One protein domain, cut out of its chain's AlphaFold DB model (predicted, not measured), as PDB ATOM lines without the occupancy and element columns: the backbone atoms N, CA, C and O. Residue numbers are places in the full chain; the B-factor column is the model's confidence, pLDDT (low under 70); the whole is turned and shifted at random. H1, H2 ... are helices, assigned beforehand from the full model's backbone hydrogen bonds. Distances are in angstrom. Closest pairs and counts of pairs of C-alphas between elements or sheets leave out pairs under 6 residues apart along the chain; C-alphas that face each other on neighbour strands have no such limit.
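This is residues 17 to 130 of the 135 residues of the protein "PMT_2 domain-containing protein" of Candidatus Eremiobacter sp. RRmetagenome_bin22 (UniProt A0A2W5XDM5). H1, H5 and H6 run side by side as an up-and-down bundle, each against the one before it; short helices H2, H3 and H4 make a head at one end. The printed part has 114 residues with six named helices, in the order H1 to H6 along the chain, and no named strand; the helices hold 95 of these residues and the class is all helix, while the whole is loose, with a radius of gyration of the C-alphas of 17.5 A, and elongated, with spans of 52 by 30 by 23 A.

H1, residues 17 to 39, touches H5, residues 90 to 114, closest at the C-alphas of Ala 37 and Arg 93, 5.4 A, at a shallow tilt of 23 degrees, opposite ways. H6, residues 117 to 129, touches H1, closest at the C-alphas of Gly 29 and Ala 128, 4.2 A. H2, residues 44 to 53, touches H4, residues 73 to 85, about perpendicular at 75 degrees, closest at the C-alphas of Ser 53 and His 79, 4.5 A. Every O i to N i+4 pair is within hydrogen-bond range in H2, H4 and H6; 16 of 21 are in H5.

H1, 32.8 A long, begins at C-alpha 17 (-50.093, -4.188, -34.541). H3 is residues 57 to 67. H5 is 37.1 A long. H6 ends at C-alpha 129 (-41.467, 8.755, -46.862).

The printed part has no cut. Residues 17 and 89 to 90 have pLDDT under 70.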
ATOM      1  N   GLY A  17     -49.943  -5.444 -33.801       63.81
ATOM      2  CA  GLY A  17     -50.093  -4.188 -34.541       63.81
ATOM      3  C   GLY A  17     -48.951  -3.177 -34.346       63.81
ATOM      4  O   GLY A  17     -48.759  -2.320 -35.202       63.81
ATOM      5  N   ARG A  18     -48.164  -3.265 -33.260       73.00
ATOM      6  CA  ARG A  18     -47.079  -2.308 -32.956       73.00
ATOM      7  C   ARG A  18     -45.866  -2.496 -33.861       73.00
ATOM      8  O   ARG A  18     -45.365  -1.535 -34.434       73.00
ATOM      9  N   LEU A  19     -45.406  -3.741 -33.983       85.88
ATOM     10  CA  LEU A  19     -44.302  -4.099 -34.875       85.88
ATOM     11  C   LEU A  19     -44.742  -4.071 -36.341       85.88
ATOM     12  O   LEU A  19     -43.920  -3.792 -37.207       85.88
ATOM     13  N   GLY A  20     -46.037  -4.279 -36.611       91.88
ATOM     14  CA  GLY A  20     -46.602  -4.182 -37.955       91.88
ATOM     15  C   GLY A  20     -46.332  -2.830 -38.616       91.88
ATOM     16  O   GLY A  20     -45.837  -2.793 -39.737       91.88
ATOM     17  N   TRP A  21     -46.564  -1.716 -37.916       92.38
ATOM     18  CA  TRP A  21     -46.318  -0.388 -38.491       92.38
ATOM     19  C   TRP A  21     -44.842  -0.076 -38.720       92.38
ATOM     20  O   TRP A  21     -44.502   0.535 -39.730       92.38
ATOM     21  N   LEU A  22     -43.960  -0.531 -37.826       93.88
ATOM     22  CA  LEU A  22     -42.521  -0.431 -38.055       93.88
ATOM     23  C   LEU A  22     -42.113  -1.247 -39.288       93.88
ATOM     24  O   LEU A  22     -41.377  -0.746 -40.130       93.88
ATOM     25  N   ALA A  23     -42.623  -2.473 -39.428       94.94
ATOM     26  CA  ALA A  23     -42.354  -3.309 -40.592       94.94
ATOM     27  C   ALA A  23     -42.842  -2.649 -41.891       94.94
ATOM     28  O   ALA A  23     -42.109  -2.640 -42.874       94.94
ATOM     29  N   VAL A  24     -44.029  -2.035 -41.888       95.00
ATOM     30  CA  VAL A  24     -44.539  -1.269 -43.039       95.00
ATOM     31  C   VAL A  24     -43.623  -0.090 -43.368       95.00
ATOM     32  O   VAL A  24     -43.266   0.082 -44.530       95.00
ATOM     33  N   ALA A  25     -43.195   0.691 -42.372       94.31
ATOM     34  CA  ALA A  25     -42.273   1.806 -42.591       94.31
ATOM     35  C   ALA A  25     -40.927   1.338 -43.171       94.31
ATOM     36  O   ALA A  25     -40.429   1.935 -44.121       94.31
ATOM     37  N   LEU A  26     -40.370   0.239 -42.653       95.31
ATOM     38  CA  LEU A  26     -39.126  -0.347 -43.160       95.31
ATOM     39  C   LEU A  26     -39.278  -0.895 -44.579       95.31
ATOM     40  O   LEU A  26     -38.373  -0.722 -45.388       95.31
ATOM     41  N   LEU A  27     -40.408  -1.529 -44.897       94.62
ATOM     42  CA  LEU A  27     -40.682  -2.022 -46.245       94.62
ATOM     43  C   LEU A  27     -40.811  -0.865 -47.237       94.62
ATOM     44  O   LEU A  27     -40.148  -0.882 -48.268       94.62
ATOM     45  N   LEU A  28     -41.621   0.149 -46.926       92.88
ATOM     46  CA  LEU A  28     -41.843   1.287 -47.820       92.88
ATOM     47  C   LEU A  28     -40.575   2.127 -48.001       92.88
ATOM     48  O   LEU A  28     -40.141   2.339 -49.132       92.88
ATOM     49  N   GLY A  29     -39.955   2.555 -46.898       91.31
ATOM     50  CA  GLY A  29     -38.730   3.355 -46.942       91.31
ATOM     51  C   GLY A  29     -37.561   2.576 -47.536       91.31
ATOM     52  O   GLY A  29     -36.808   3.112 -48.344       91.31
ATOM     53  N   GLY A  30     -37.447   1.288 -47.207       90.25
ATOM     54  CA  GLY A  30     -36.422   0.406 -47.750       90.25
ATOM     55  C   GLY A  30     -36.550   0.192 -49.252       90.25
ATOM     56  O   GLY A  30     -35.565   0.338 -49.968       90.25
ATOM     57  N   LEU A  31     -37.757  -0.103 -49.746       91.50
ATOM     58  CA  LEU A  31     -38.002  -0.262 -51.181       91.50
ATOM     59  C   LEU A  31     -37.729   1.034 -51.943       91.50
ATOM     60  O   LEU A  31     -37.062   0.983 -52.970       91.50
ATOM     61  N   ALA A  32     -38.193   2.179 -51.437       90.12
ATOM     62  CA  ALA A  32     -37.948   3.470 -52.075       90.12
ATOM     63  C   ALA A  32     -36.447   3.808 -52.121       90.12
ATOM     64  O   ALA A  32     -35.919   4.146 -53.179       90.12
ATOM     65  N   THR A  33     -35.741   3.629 -51.000       89.00
ATOM     66  CA  THR A  33     -34.294   3.885 -50.899       89.00
ATOM     67  C   THR A  33     -33.500   2.978 -51.836       89.00
ATOM     68  O   THR A  33     -32.626   3.445 -52.561       89.00
ATOM     69  N   LEU A  34     -33.812   1.678 -51.863       88.31
ATOM     70  CA  LEU A  34     -33.137   0.723 -52.742       88.31
ATOM     71  C   LEU A  34     -33.459   0.978 -54.216       88.31
ATOM     72  O   LEU A  34     -32.567   0.896 -55.055       88.31
ATOM     73  N   TRP A  35     -34.711   1.309 -54.538       88.75
ATOM     74  CA  TRP A  35     -35.112   1.638 -55.902       88.75
ATOM     75  C   TRP A  35     -34.307   2.819 -56.439       88.75
ATOM     76  O   TRP A  35     -33.714   2.730 -57.514       88.75
ATOM     77  N   ASN A  36     -34.222   3.905 -55.677       86.25
ATOM     78  CA  ASN A  36     -33.488   5.084 -56.106       86.25
ATOM     79  C   ASN A  36     -31.976   4.848 -56.142       86.25
ATOM     80  O   ASN A  36     -31.320   5.260 -57.100       86.25
ATOM     81  N   ALA A  37     -31.430   4.119 -55.163       83.50
ATOM     82  CA  ALA A  37     -30.021   3.732 -55.139       83.50
ATOM     83  C   ALA A  37     -29.592   2.981 -56.413       83.50
ATOM     84  O   ALA A  37     -28.449   3.118 -56.846       83.50
ATOM     85  N   LEU A  38     -30.504   2.213 -57.019       84.06
ATOM     86  CA  LEU A  38     -30.238   1.396 -58.204       84.06
ATOM     87  C   LEU A  38     -30.606   2.065 -59.538       84.06
ATOM     88  O   LEU A  38     -30.133   1.610 -60.577       84.06
ATOM     89  N   THR A  39     -31.457   3.094 -59.539       82.88
ATOM     90  CA  THR A  39     -32.019   3.672 -60.779       82.88
ATOM     91  C   THR A  39     -31.545   5.087 -61.088       82.88
ATOM     92  O   THR A  39     -31.523   5.472 -62.258       82.88
ATOM     93  N   LEU A  40     -31.161   5.869 -60.076       81.06
ATOM     94  CA  LEU A  40     -30.725   7.248 -60.273       81.06
ATOM     95  C   LEU A  40     -29.234   7.324 -60.601       81.06
ATOM     96  O   LEU A  40     -28.418   6.549 -60.101       81.06
ATOM     97  N   SER A  41     -28.885   8.297 -61.444       81.38
ATOM     98  CA  SER A  41     -27.483   8.651 -61.668       81.38
ATOM     99  C   SER A  41     -26.899   9.307 -60.412       81.38
ATOM    100  O   SER A  41     -27.631  10.022 -59.725       81.38
ATOM    101  N   PRO A  42     -25.604   9.102 -60.121       76.56
ATOM    102  CA  PRO A  42     -24.958   9.703 -58.961       76.56
ATOM    103  C   PRO A  42     -25.001  11.226 -59.016       76.56
ATOM    104  O   PRO A  42     -24.834  11.826 -60.084       76.56
ATOM    105  N   TYR A  43     -25.174  11.844 -57.853       84.94
ATOM    106  CA  TYR A  43     -25.016  13.284 -57.705       84.94
ATOM    107  C   TYR A  43     -23.530  13.685 -57.749       84.94
ATOM    108  O   TYR A  43     -22.622  12.855 -57.654       84.94
ATOM    109  N   VAL A  44     -23.269  14.981 -57.944       86.88
ATOM    110  CA  VAL A  44     -21.903  15.519 -58.104       86.88
ATOM    111  C   VAL A  44     -21.043  15.273 -56.860       86.88
ATOM    112  O   VAL A  44     -19.868  14.939 -56.979       86.88
ATOM    113  N   ASP A  45     -21.628  15.410 -55.676       86.69
ATOM    114  CA  ASP A  45     -21.000  15.154 -54.379       86.69
ATOM    115  C   ASP A  45     -20.687  13.665 -54.155       86.69
ATOM    116  O   ASP A  45     -19.614  13.335 -53.646       86.69
ATOM    117  N   GLU A  46     -21.557  12.756 -54.605       85.94
ATOM    118  CA  GLU A  46     -21.282  11.312 -54.606       85.94
ATOM    119  C   GLU A  46     -20.078  10.985 -55.505       85.94
ATOM    120  O   GLU A  46     -19.165  10.259 -55.104       85.94
ATOM    121  N   GLY A  47     -20.044  11.565 -56.709       87.06
ATOM    122  CA  GLY A  47     -18.929  11.409 -57.642       87.06
ATOM    123  C   GLY A  47     -17.613  11.955 -57.084       87.06
ATOM    124  O   GLY A  47     -16.584  11.281 -57.164       87.06
ATOM    125  N   TYR A  48     -17.648  13.140 -56.471       89.19
ATOM    126  CA  TYR A  48     -16.489  13.740 -55.812       89.19
ATOM    127  C   TYR A  48     -15.983  12.872 -54.657       89.19
ATOM    128  O   TYR A  48     -14.789  12.579 -54.584       89.19
ATOM    129  N   THR A  49     -16.896  12.386 -53.809       89.56
ATOM    130  CA  THR A  49     -16.553  11.506 -52.686       89.56
ATOM    131  C   THR A  49     -15.796  10.278 -53.168       89.56
ATOM    132  O   THR A  49     -14.731   9.956 -52.649       89.56
ATOM    133  N   LEU A  50     -16.309   9.610 -54.199       88.12
ATOM    134  CA  LEU A  50     -15.691   8.400 -54.732       88.12
ATOM    135  C   LEU A  50     -14.356   8.673 -55.414       88.12
ATOM    136  O   LEU A  50     -13.424   7.887 -55.252       88.12
ATOM    137  N   PHE A  51     -14.240   9.790 -56.130       89.38
ATOM    138  CA  PHE A  51     -12.984  10.206 -56.742       89.38
ATOM    139  C   PHE A  51     -11.884  10.413 -55.693       89.38
ATOM    140  O   PHE A  51     -10.795   9.857 -55.829       89.38
ATOM    141  N   VAL A  52     -12.178  11.161 -54.626       91.88
ATOM    142  CA  VAL A  52     -11.220  11.429 -53.544       91.88
ATOM    143  C   VAL A  52     -10.919  10.155 -52.753       91.88
ATOM    144  O   VAL A  52      -9.759   9.842 -52.489       91.88
ATOM    145  N   SER A  53     -11.940   9.359 -52.424       91.06
ATOM    146  CA  SER A  53     -11.777   8.105 -51.682       91.06
ATOM    147  C   SER A  53     -11.019   7.020 -52.448       91.06
ATOM    148  O   SER A  53     -10.439   6.139 -51.815       91.06
ATOM    149  N   ALA A  54     -10.976   7.069 -53.780       90.19
ATOM    150  CA  ALA A  54     -10.195   6.134 -54.591       90.19
ATOM    151  C   ALA A  54      -8.681   6.421 -54.572       90.19
ATOM    152  O   ALA A  54      -7.887   5.574 -54.991       90.19
ATOM    153  N   GLN A  55      -8.257   7.593 -54.094       92.81
ATOM    154  CA  GLN A  55      -6.842   7.946 -54.014       92.81
ATOM    155  C   GLN A  55      -6.117   7.192 -52.889       92.81
ATOM    156  O   GLN A  55      -6.741   6.806 -51.901       92.81
ATOM    157  N   PRO A  56      -4.781   7.026 -52.966       93.75
ATOM    158  CA  PRO A  56      -3.988   6.553 -51.835       93.75
ATOM    159  C   PRO A  56      -4.198   7.429 -50.596       93.75
ATOM    160  O   PRO A  56      -4.234   8.652 -50.704       93.75
ATOM    161  N   LEU A  57      -4.250   6.815 -49.410       94.44
ATOM    162  CA  LEU A  57      -4.561   7.512 -48.156       94.44
ATOM    163  C   LEU A  57      -3.745   8.807 -47.913       94.44
ATOM    164  O   LEU A  57      -4.347   9.798 -47.506       94.44
ATOM    165  N   PRO A  58      -2.421   8.874 -48.188       94.75
ATOM    166  CA  PRO A  58      -1.676  10.127 -48.045       94.75
ATOM    167  C   PRO A  58      -2.131  11.231 -49.011       94.75
ATOM    168  O   PRO A  58      -2.171  12.393 -48.618       94.75
ATOM    169  N   ALA A  59      -2.477  10.872 -50.251       93.62
ATOM    170  CA  ALA A  59      -2.960  11.812 -51.261       93.62
ATOM    171  C   ALA A  59      -4.362  12.318 -50.906       93.62
ATOM    172  O   ALA A  59      -4.570  13.522 -50.877       93.62
ATOM    173  N   LEU A  60      -5.258  11.421 -50.482       93.44
ATOM    174  CA  LEU A  60      -6.586  11.765 -49.970       93.44
ATOM    175  C   LEU A  60      -6.505  12.798 -48.840       93.44
ATOM    176  O   LEU A  60      -7.175  13.826 -48.879       93.44
ATOM    177  N   LEU A  61      -5.680  12.540 -47.819       94.12
ATOM    178  CA  LEU A  61      -5.555  13.448 -46.675       94.12
ATOM    179  C   LEU A  61      -4.935  14.792 -47.071       94.12
ATOM    180  O   LEU A  61      -5.312  15.826 -46.518       94.12
ATOM    181  N   HIS A  62      -4.002  14.783 -48.024       92.50
ATOM    182  CA  HIS A  62      -3.421  16.001 -48.568       92.50
ATOM    183  C   HIS A  62      -4.458  16.823 -49.345       92.50
ATOM    184  O   HIS A  62      -4.629  18.006 -49.056       92.50
ATOM    185  N   ASP A  63      -5.197  16.193 -50.256       89.12
ATOM    186  CA  ASP A  63      -6.226  16.841 -51.068       89.12
ATOM    187  C   ASP A  63      -7.316  17.466 -50.194       89.12
ATOM    188  O   ASP A  63      -7.631  18.648 -50.369       89.12
ATOM    189  N   LEU A  64      -7.816  16.729 -49.194       91.56
ATOM    190  CA  LEU A  64      -8.812  17.239 -48.250       91.56
ATOM    191  C   LEU A  64      -8.285  18.426 -47.443       91.56
ATOM    192  O   LEU A  64      -9.011  19.387 -47.239       91.56
ATOM    193  N   SER A  65      -7.013  18.418 -47.032       88.56
ATOM    194  CA  SER A  65      -6.451  19.517 -46.235       88.56
ATOM    195  C   SER A  65      -6.438  20.877 -46.950       88.56
ATOM    196  O   SER A  65      -6.380  21.909 -46.280       88.56
ATOM    197  N   GLY A  66      -6.485  20.885 -48.288       84.06
ATOM    198  CA  GLY A  66      -6.411  22.099 -49.103       84.06
ATOM    199  C   GLY A  66      -7.687  22.467 -49.864       84.06
ATOM    200  O   GLY A  66      -7.827  23.626 -50.253       84.06
ATOM    201  N   HIS A  67      -8.601  21.518 -50.091       81.50
ATOM    202  CA  HIS A  67      -9.693  21.690 -51.061       81.50
ATOM    203  C   HIS A  67     -11.090  21.357 -50.529       81.50
ATOM    204  O   HIS A  67     -12.067  21.709 -51.190       81.50
ATOM    205  N   ASP A  68     -11.208  20.725 -49.358       83.38
ATOM    206  CA  ASP A  68     -12.501  20.405 -48.754       83.38
ATOM    207  C   ASP A  68     -12.494  20.714 -47.248       83.38
ATOM    208  O   ASP A  68     -11.528  20.463 -46.534       83.38
ATOM    209  N   PHE A  69     -13.587  21.280 -46.744       84.56
ATOM    210  CA  PHE A  69     -13.751  21.588 -45.321       84.56
ATOM    211  C   PHE A  69     -14.384  20.429 -44.539       84.56
ATOM    212  O   PHE A  69     -14.544  20.519 -43.318       84.56
ATOM    213  N   GLN A  70     -14.774  19.347 -45.218       86.38
ATOM    214  CA  GLN A  70     -15.357  18.181 -44.569       86.38
ATOM    215  C   GLN A  70     -14.313  17.381 -43.767       86.38
ATOM    216  O   GLN A  70     -13.202  17.138 -44.243       86.38
ATOM    217  N   PRO A  71     -14.657  16.907 -42.551       90.00
ATOM    218  CA  PRO A  71     -13.789  16.012 -41.800       90.00
ATOM    219  C   PRO A  71     -13.453  14.739 -42.600       90.00
ATOM    220  O   PRO A  71     -14.349  14.122 -43.181       90.00
ATOM    221  N   PRO A  72     -12.197  14.255 -42.563       92.06
ATOM    222  CA  PRO A  72     -11.732  13.191 -43.455       92.06
ATOM    223  C   PRO A  72     -12.324  11.816 -43.142       92.06
ATOM    224  O   PRO A  72     -12.173  10.888 -43.932       92.06
ATOM    225  N   LEU A  73     -12.992  11.655 -41.995       92.00
ATOM    226  CA  LEU A  73     -13.470  10.359 -41.519       92.00
ATOM    227  C   LEU A  73     -14.344   9.644 -42.555       92.00
ATOM    228  O   LEU A  73     -14.157   8.451 -42.783       92.00
ATOM    229  N   PHE A  74     -15.262  10.370 -43.199       89.19
ATOM    230  CA  PHE A  74     -16.148   9.774 -44.195       89.19
ATOM    231  C   PHE A  74     -15.367   9.276 -45.416       89.19
ATOM    232  O   PHE A  74     -15.521   8.126 -45.819       89.19
ATOM    233  N   TYR A  75     -14.444  10.088 -45.935       91.56
ATOM    234  CA  TYR A  75     -13.583   9.717 -47.058       91.56
ATOM    235  C   TYR A  75     -12.687   8.516 -46.749       91.56
ATOM    236  O   TYR A  75     -12.506   7.656 -47.609       91.56
ATOM    237  N   VAL A  76     -12.157   8.436 -45.526       93.19
ATOM    238  CA  VAL A  76     -11.299   7.333 -45.069       93.19
ATOM    239  C   VAL A  76     -12.088   6.031 -44.942       93.19
ATOM    240  O   VAL A  76     -11.623   4.986 -45.395       93.19
ATOM    241  N   ILE A  77     -13.294   6.072 -44.367       90.94
ATOM    242  CA  ILE A  77     -14.175   4.895 -44.298       90.94
ATOM    243  C   ILE A  77     -14.493   4.403 -45.715       90.94
ATOM    244  O   ILE A  77     -14.337   3.216 -46.012       90.94
ATOM    245  N   THR A  78     -14.861   5.324 -46.603       89.50
ATOM    246  CA  THR A  78     -15.164   5.030 -48.008       89.50
ATOM    247  C   THR A  78     -13.947   4.473 -48.750       89.50
ATOM    248  O   THR A  78     -14.095   3.520 -49.507       89.50
ATOM    249  N   HIS A  79     -12.734   4.970 -48.483       91.00
ATOM    250  CA  HIS A  79     -11.484   4.453 -49.058       91.00
ATOM    251  C   HIS A  79     -11.276   2.964 -48.747       91.00
ATOM    252  O   HIS A  79     -11.014   2.160 -49.643       91.00
ATOM    253  N   PHE A  80     -11.447   2.562 -47.486       90.50
ATOM    254  CA  PHE A  80     -11.310   1.153 -47.112       90.50
ATOM    255  C   PHE A  80     -12.450   0.294 -47.653       90.50
ATOM    256  O   PHE A  80     -12.210  -0.820 -48.116       90.50
ATOM    257  N   LEU A  81     -13.678   0.813 -47.670       86.81
ATOM    258  CA  LEU A  81     -14.795   0.127 -48.317       86.81
ATOM    259  C   LEU A  81     -14.555  -0.037 -49.825       86.81
ATOM    260  O   LEU A  81     -14.983  -1.039 -50.391       86.81
ATOM    261  N   HIS A  82     -13.785   0.862 -50.450       82.88
ATOM    262  CA  HIS A  82     -13.452   0.805 -51.882       82.88
ATOM    263  C   HIS A  82     -12.553  -0.361 -52.185       82.88
ATOM    264  O   HIS A  82     -12.777  -1.089 -53.151       82.88
ATOM    265  N   ALA A  83     -11.577  -0.569 -51.311       81.06
ATOM    266  CA  ALA A  83     -10.684  -1.702 -51.394       81.06
ATOM    267  C   ALA A  83     -11.415  -3.047 -51.219       81.06
ATOM    268  O   ALA A  83     -10.967  -4.038 -51.788       81.06
ATOM    269  N   VAL A  84     -12.520  -3.096 -50.459       83.25
ATOM    270  CA  VAL A  84     -13.241  -4.351 -50.161       83.25
ATOM    271  C   VAL A  84     -14.373  -4.646 -51.145       83.25
ATOM    272  O   VAL A  84     -14.471  -5.766 -51.636       83.25
ATOM    273  N   ILE A  85     -15.257  -3.679 -51.398       80.44
ATOM    274  CA  ILE A  85     -16.469  -3.886 -52.204       80.44
ATOM    275  C   ILE A  85     -16.120  -3.855 -53.692       80.44
ATOM    276  O   ILE A  85     -16.613  -4.681 -54.460       80.44
ATOM    277  N   GLY A  86     -15.247  -2.923 -54.087       73.25
ATOM    278  CA  GLY A  86     -14.953  -2.646 -55.487       73.25
ATOM    279  C   GLY A  86     -16.214  -2.383 -56.323       73.25
ATOM    280  O   GLY A  86     -17.317  -2.182 -55.819       73.25
ATOM    281  N   GLY A  87     -16.055  -2.401 -57.643       75.88
ATOM    282  CA  GLY A  87     -17.188  -2.395 -58.560       75.88
ATOM    283  C   GLY A  87     -17.818  -1.019 -58.828       75.88
ATOM    284  O   GLY A  87     -17.282   0.027 -58.465       75.88
ATOM    285  N   PRO A  88     -18.931  -1.012 -59.574       72.62
ATOM    286  CA  PRO A  88     -19.520   0.208 -60.111       72.62
ATOM    287  C   PRO A  88     -20.243   1.065 -59.066       72.62
ATOM    288  O   PRO A  88     -20.671   0.576 -58.021       72.62
ATOM    289  N   ILE A  89     -20.432   2.344 -59.411       69.25
ATOM    290  CA  ILE A  89     -20.864   3.441 -58.530       69.25
ATOM    291  C   ILE A  89     -22.140   3.166 -57.709       69.25
ATOM    292  O   ILE A  89     -22.267   3.629 -56.584       69.25
ATOM    293  N   TRP A  90     -23.064   2.342 -58.201       68.25
ATOM    294  CA  TRP A  90     -24.289   1.985 -57.472       68.25
ATOM    295  C   TRP A  90     -24.056   1.095 -56.238       68.25
ATOM    296  O   TRP A  90     -24.858   1.139 -55.308       68.25
ATOM    297  N   HIS A  91     -22.946   0.347 -56.162       74.00
ATOM    298  CA  HIS A  91     -22.593  -0.425 -54.956       74.00
ATOM    299  C   HIS A  91     -22.353   0.478 -53.742       74.00
ATOM    300  O   HIS A  91     -22.489   0.048 -52.601       74.00
ATOM    301  N   TRP A  92     -22.050   1.750 -53.988       75.44
ATOM    302  CA  TRP A  92     -21.724   2.738 -52.970       75.44
ATOM    303  C   TRP A  92     -22.950   3.305 -52.279       75.44
ATOM    304  O   TRP A  92     -22.936   3.523 -51.071       75.44
ATOM    305  N   ARG A  93     -24.055   3.442 -53.015       78.44
ATOM    306  CA  ARG A  93     -25.347   3.854 -52.451       78.44
ATOM    307  C   ARG A  93     -25.933   2.764 -51.538       78.44
ATOM    308  O   ARG A  93     -26.712   3.055 -50.634       78.44
ATOM    309  N   LEU A  94     -25.484   1.512 -51.684       74.12
ATOM    310  CA  LEU A  94     -25.801   0.433 -50.740       74.12
ATOM    311  C   LEU A  94     -25.084   0.572 -49.388       74.12
ATOM    312  O   LEU A  94     -25.463  -0.124 -48.453       74.12
ATOM    313  N   LEU A  95     -24.090   1.457 -49.243       78.25
ATOM    314  CA  LEU A  95     -23.490   1.759 -47.937       78.25
ATOM    315  C   LEU A  95     -24.373   2.679 -47.098       78.25
ATOM    316  O   LEU A  95     -24.480   2.502 -45.885       78.25
ATOM    317  N   SER A  96     -25.017   3.653 -47.741       79.88
ATOM    318  CA  SER A  96     -25.921   4.594 -47.082       79.88
ATOM    319  C   SER A  96     -27.333   4.027 -46.916       79.88
ATOM    320  O   SER A  96     -28.007   4.374 -45.947       79.88
ATOM    321  N   ALA A  97     -27.765   3.086 -47.764       84.38
ATOM    322  CA  ALA A  97     -29.078   2.451 -47.633       84.38
ATOM    323  C   ALA A  97     -29.337   1.814 -46.240       84.38
ATOM    324  O   ALA A  97     -30.378   2.108 -45.654       84.38
ATOM    325  N   PRO A  98     -28.421   1.031 -45.624       87.50
ATOM    326  CA  PRO A  98     -28.554   0.541 -44.247       87.50
ATOM    327  C   PRO A  98     -28.772   1.646 -43.209       87.50
ATOM    328  O   PRO A  98     -29.524   1.452 -42.252       87.50
ATOM    329  N   LEU A  99     -28.151   2.814 -43.398       89.38
ATOM    330  CA  LEU A  99     -28.311   3.953 -42.493       89.38
ATOM    331  C   LEU A  99     -29.733   4.525 -42.557       89.38
ATOM    332  O   LEU A  99     -30.247   4.980 -41.533       89.38
ATOM    333  N   ALA A 100     -30.408   4.428 -43.707       90.44
ATOM    334  CA  ALA A 100     -31.819   4.785 -43.823       90.44
ATOM    335  C   ALA A 100     -32.703   3.871 -42.954       90.44
ATOM    336  O   ALA A 100     -33.525   4.359 -42.175       90.44
ATOM    337  N   PHE A 101     -32.476   2.552 -42.994       93.00
ATOM    338  CA  PHE A 101     -33.191   1.602 -42.129       93.00
ATOM    339  C   PHE A 101     -32.937   1.878 -40.645       93.00
ATOM    340  O   PHE A 101     -33.881   1.917 -39.855       93.00
ATOM    341  N   ILE A 102     -31.676   2.111 -40.269       94.69
ATOM    342  CA  ILE A 102     -31.305   2.457 -38.891       94.69
ATOM    343  C   ILE A 102     -32.031   3.728 -38.453       94.69
ATOM    344  O   ILE A 102     -32.599   3.754 -37.365       94.69
ATOM    345  N   THR A 103     -32.091   4.746 -39.310       95.31
ATOM    346  CA  THR A 103     -32.792   6.000 -39.015       95.31
ATOM    347  C   THR A 103     -34.280   5.761 -38.747       95.31
ATOM    348  O   THR A 103     -34.783   6.235 -37.732       95.31
ATOM    349  N   ILE A 104     -34.969   4.955 -39.565       95.50
ATOM    350  CA  ILE A 104     -36.385   4.601 -39.347       95.50
ATOM    351  C   ILE A 104     -36.574   3.898 -37.993       95.50
ATOM    352  O   ILE A 104     -37.456   4.273 -37.213       95.50
ATOM    353  N   VAL A 105     -35.731   2.904 -37.680       96.31
ATOM    354  CA  VAL A 105     -35.789   2.170 -36.402       96.31
ATOM    355  C   VAL A 105     -35.515   3.098 -35.221       96.31
ATOM    356  O   VAL A 105     -36.237   3.050 -34.223       96.31
ATOM    357  N   CYS A 106     -34.502   3.958 -35.323       97.06
ATOM    358  CA  CYS A 106     -34.142   4.916 -34.285       97.06
ATOM    359  C   CYS A 106     -35.253   5.939 -34.055       97.06
ATOM    360  O   CYS A 106     -35.613   6.161 -32.902       97.06
ATOM    361  N   THR A 107     -35.844   6.512 -35.111       96.88
ATOM    362  CA  THR A 107     -36.994   7.417 -34.983       96.88
ATOM    363  C   THR A 107     -38.126   6.727 -34.237       96.88
ATOM    364  O   THR A 107     -38.599   7.248 -33.230       96.88
ATOM    365  N   TRP A 108     -38.518   5.525 -34.666       96.06
ATOM    366  CA  TRP A 108     -39.567   4.765 -33.993       96.06
ATOM    367  C   TRP A 108     -39.234   4.519 -32.515       96.06
ATOM    368  O   TRP A 108     -40.047   4.804 -31.636       96.06
ATOM    369  N   ALA A 109     -38.026   4.033 -32.218       96.06
ATOM    370  CA  ALA A 109     -37.606   3.698 -30.861       96.06
ATOM    371  C   ALA A 109     -37.546   4.927 -29.941       96.06
ATOM    372  O   ALA A 109     -37.965   4.847 -28.785       96.06
ATOM    373  N   ILE A 110     -37.051   6.059 -30.443       97.75
ATOM    374  CA  ILE A 110     -36.972   7.318 -29.694       97.75
ATOM    375  C   ILE A 110     -38.376   7.862 -29.445       97.75
ATOM    376  O   ILE A 110     -38.714   8.135 -28.295       97.75
ATOM    377  N   THR A 111     -39.225   7.957 -30.475       97.44
ATOM    378  CA  THR A 111     -40.590   8.480 -30.324       97.44
ATOM    379  C   THR A 111     -41.410   7.638 -29.350       97.44
ATOM    380  O   THR A 111     -42.132   8.201 -28.533       97.44
ATOM    381  N   ARG A 112     -41.239   6.310 -29.336       94.00
ATOM    382  CA  ARG A 112     -41.889   5.448 -28.332       94.00
ATOM    383  C   ARG A 112     -41.467   5.748 -26.901       94.00
ATOM    384  O   ARG A 112     -42.264   5.554 -25.993       94.00
ATOM    385  N   ARG A 113     -40.219   6.169 -26.684       95.31
ATOM    386  CA  ARG A 113     -39.713   6.482 -25.340       95.31
ATOM    387  C   ARG A 113     -40.226   7.814 -24.806       95.31
ATOM    388  O   ARG A 113     -40.277   7.974 -23.594       95.31
ATOM    389  N   ILE A 114     -40.559   8.757 -25.687       97.44
ATOM    390  CA  ILE A 114     -40.931  10.128 -25.301       97.44
ATOM    391  C   ILE A 114     -42.421  10.445 -25.495       97.44
ATOM    392  O   ILE A 114     -42.896  11.442 -24.961       97.44
ATOM    393  N   ALA A 115     -43.145   9.629 -26.264       95.12
ATOM    394  CA  ALA A 115     -44.562   9.803 -26.573       95.12
ATOM    395  C   ALA A 115     -45.303   8.457 -26.457       95.12
ATOM    396  O   ALA A 115     -45.262   7.817 -25.409       95.12
ATOM    397  N   ASP A 116     -45.985   8.017 -27.517       91.56
ATOM    398  CA  ASP A 116     -46.750   6.772 -27.546       91.56
ATOM    399  C   ASP A 116     -46.517   5.960 -28.834       91.56
ATOM    400  O   ASP A 116     -45.843   6.388 -29.776       91.56
ATOM    401  N   ASP A 117     -47.082   4.750 -28.876       90.81
ATOM    402  CA  ASP A 117     -46.920   3.821 -29.997       90.81
ATOM    403  C   ASP A 117     -47.505   4.348 -31.322       90.81
ATOM    404  O   ASP A 117     -46.968   4.045 -32.389       90.81
ATOM    405  N   LYS A 118     -48.603   5.117 -31.282       92.69
ATOM    406  CA  LYS A 118     -49.220   5.687 -32.491       92.69
ATOM    407  C   LYS A 118     -48.354   6.817 -33.028       92.69
ATOM    408  O   LYS A 118     -48.084   6.848 -34.227       92.69
ATOM    409  N   ALA A 119     -47.882   7.697 -32.147       95.44
ATOM    410  CA  ALA A 119     -46.947   8.758 -32.502       95.44
ATOM    411  C   ALA A 119     -45.677   8.176 -33.140       95.44
ATOM    412  O   ALA A 119     -45.222   8.671 -34.168       95.44
ATOM    413  N   ALA A 120     -45.149   7.079 -32.594       95.38
ATOM    414  CA  ALA A 120     -43.978   6.413 -33.152       95.38
ATOM    415  C   ALA A 120     -44.222   5.764 -34.517       95.38
ATOM    416  O   ALA A 120     -43.356   5.836 -35.385       95.38
ATOM    417  N   ALA A 121     -45.389   5.148 -34.725       94.88
ATOM    418  CA  ALA A 121     -45.770   4.614 -36.029       94.88
ATOM    419  C   ALA A 121     -45.851   5.726 -37.086       94.88
ATOM    420  O   ALA A 121     -45.274   5.595 -38.163       94.88
ATOM    421  N   VAL A 122     -46.507   6.843 -36.756       95.62
ATOM    422  CA  VAL A 122     -46.610   8.006 -37.649       95.62
ATOM    423  C   VAL A 122     -45.230   8.605 -37.930       95.62
ATOM    424  O   VAL A 122     -44.904   8.840 -39.088       95.62
ATOM    425  N   ALA A 123     -44.393   8.791 -36.906       96.19
ATOM    426  CA  ALA A 123     -43.042   9.318 -37.070       96.19
ATOM    427  C   ALA A 123     -42.179   8.420 -37.969       96.19
ATOM    428  O   ALA A 123     -41.523   8.919 -38.877       96.19
ATOM    429  N   ALA A 124     -42.228   7.098 -37.779       95.69
ATOM    430  CA  ALA A 124     -41.504   6.147 -38.619       95.69
ATOM    431  C   ALA A 124     -41.951   6.204 -40.088       95.69
ATOM    432  O   ALA A 124     -41.109   6.170 -40.980       95.69
ATOM    433  N   LEU A 125     -43.260   6.322 -40.342       95.06
ATOM    434  CA  LEU A 125     -43.812   6.442 -41.694       95.06
ATOM    435  C   LEU A 125     -43.422   7.764 -42.363       95.06
ATOM    436  O   LEU A 125     -43.041   7.759 -43.530       95.06
ATOM    437  N   ILE A 126     -43.476   8.881 -41.630       95.50
ATOM    438  CA  ILE A 126     -43.033  10.189 -42.133       95.50
ATOM    439  C   ILE A 126     -41.542  10.142 -42.472       95.50
ATOM    440  O   ILE A 126     -41.154  10.570 -43.553       95.50
ATOM    441  N   THR A 127     -40.718   9.584 -41.585       95.44
ATOM    442  CA  THR A 127     -39.283   9.402 -41.821       95.44
ATOM    443  C   THR A 127     -39.029   8.531 -43.051       95.44
ATOM    444  O   THR A 127     -38.239   8.911 -43.908       95.44
ATOM    445  N   ALA A 128     -39.742   7.409 -43.189       94.38
ATOM    446  CA  ALA A 128     -39.614   6.498 -44.326       94.38
ATOM    447  C   ALA A 128     -40.045   7.110 -45.672       94.38
ATOM    448  O   ALA A 128     -39.516   6.718 -46.707       94.38
ATOM    449  N   ALA A 129     -40.995   8.049 -45.668       92.44
ATOM    450  CA  ALA A 129     -41.467   8.755 -46.862       92.44
ATOM    451  C   ALA A 129     -40.762  10.105 -47.094       92.44
ATOM    452  O   ALA A 129     -41.037  10.789 -48.081       92.44
ATOM    453  N   GLY A 130     -39.893  10.523 -46.170       90.81
ATOM    454  CA  GLY A 130     -39.239  11.820 -46.209       90.81
ATOM    455  C   GLY A 130     -38.230  11.897 -47.358       90.81
ATOM    456  O   GLY A 130     -37.355  11.035 -47.442       90.81
TER     457      GLY A 130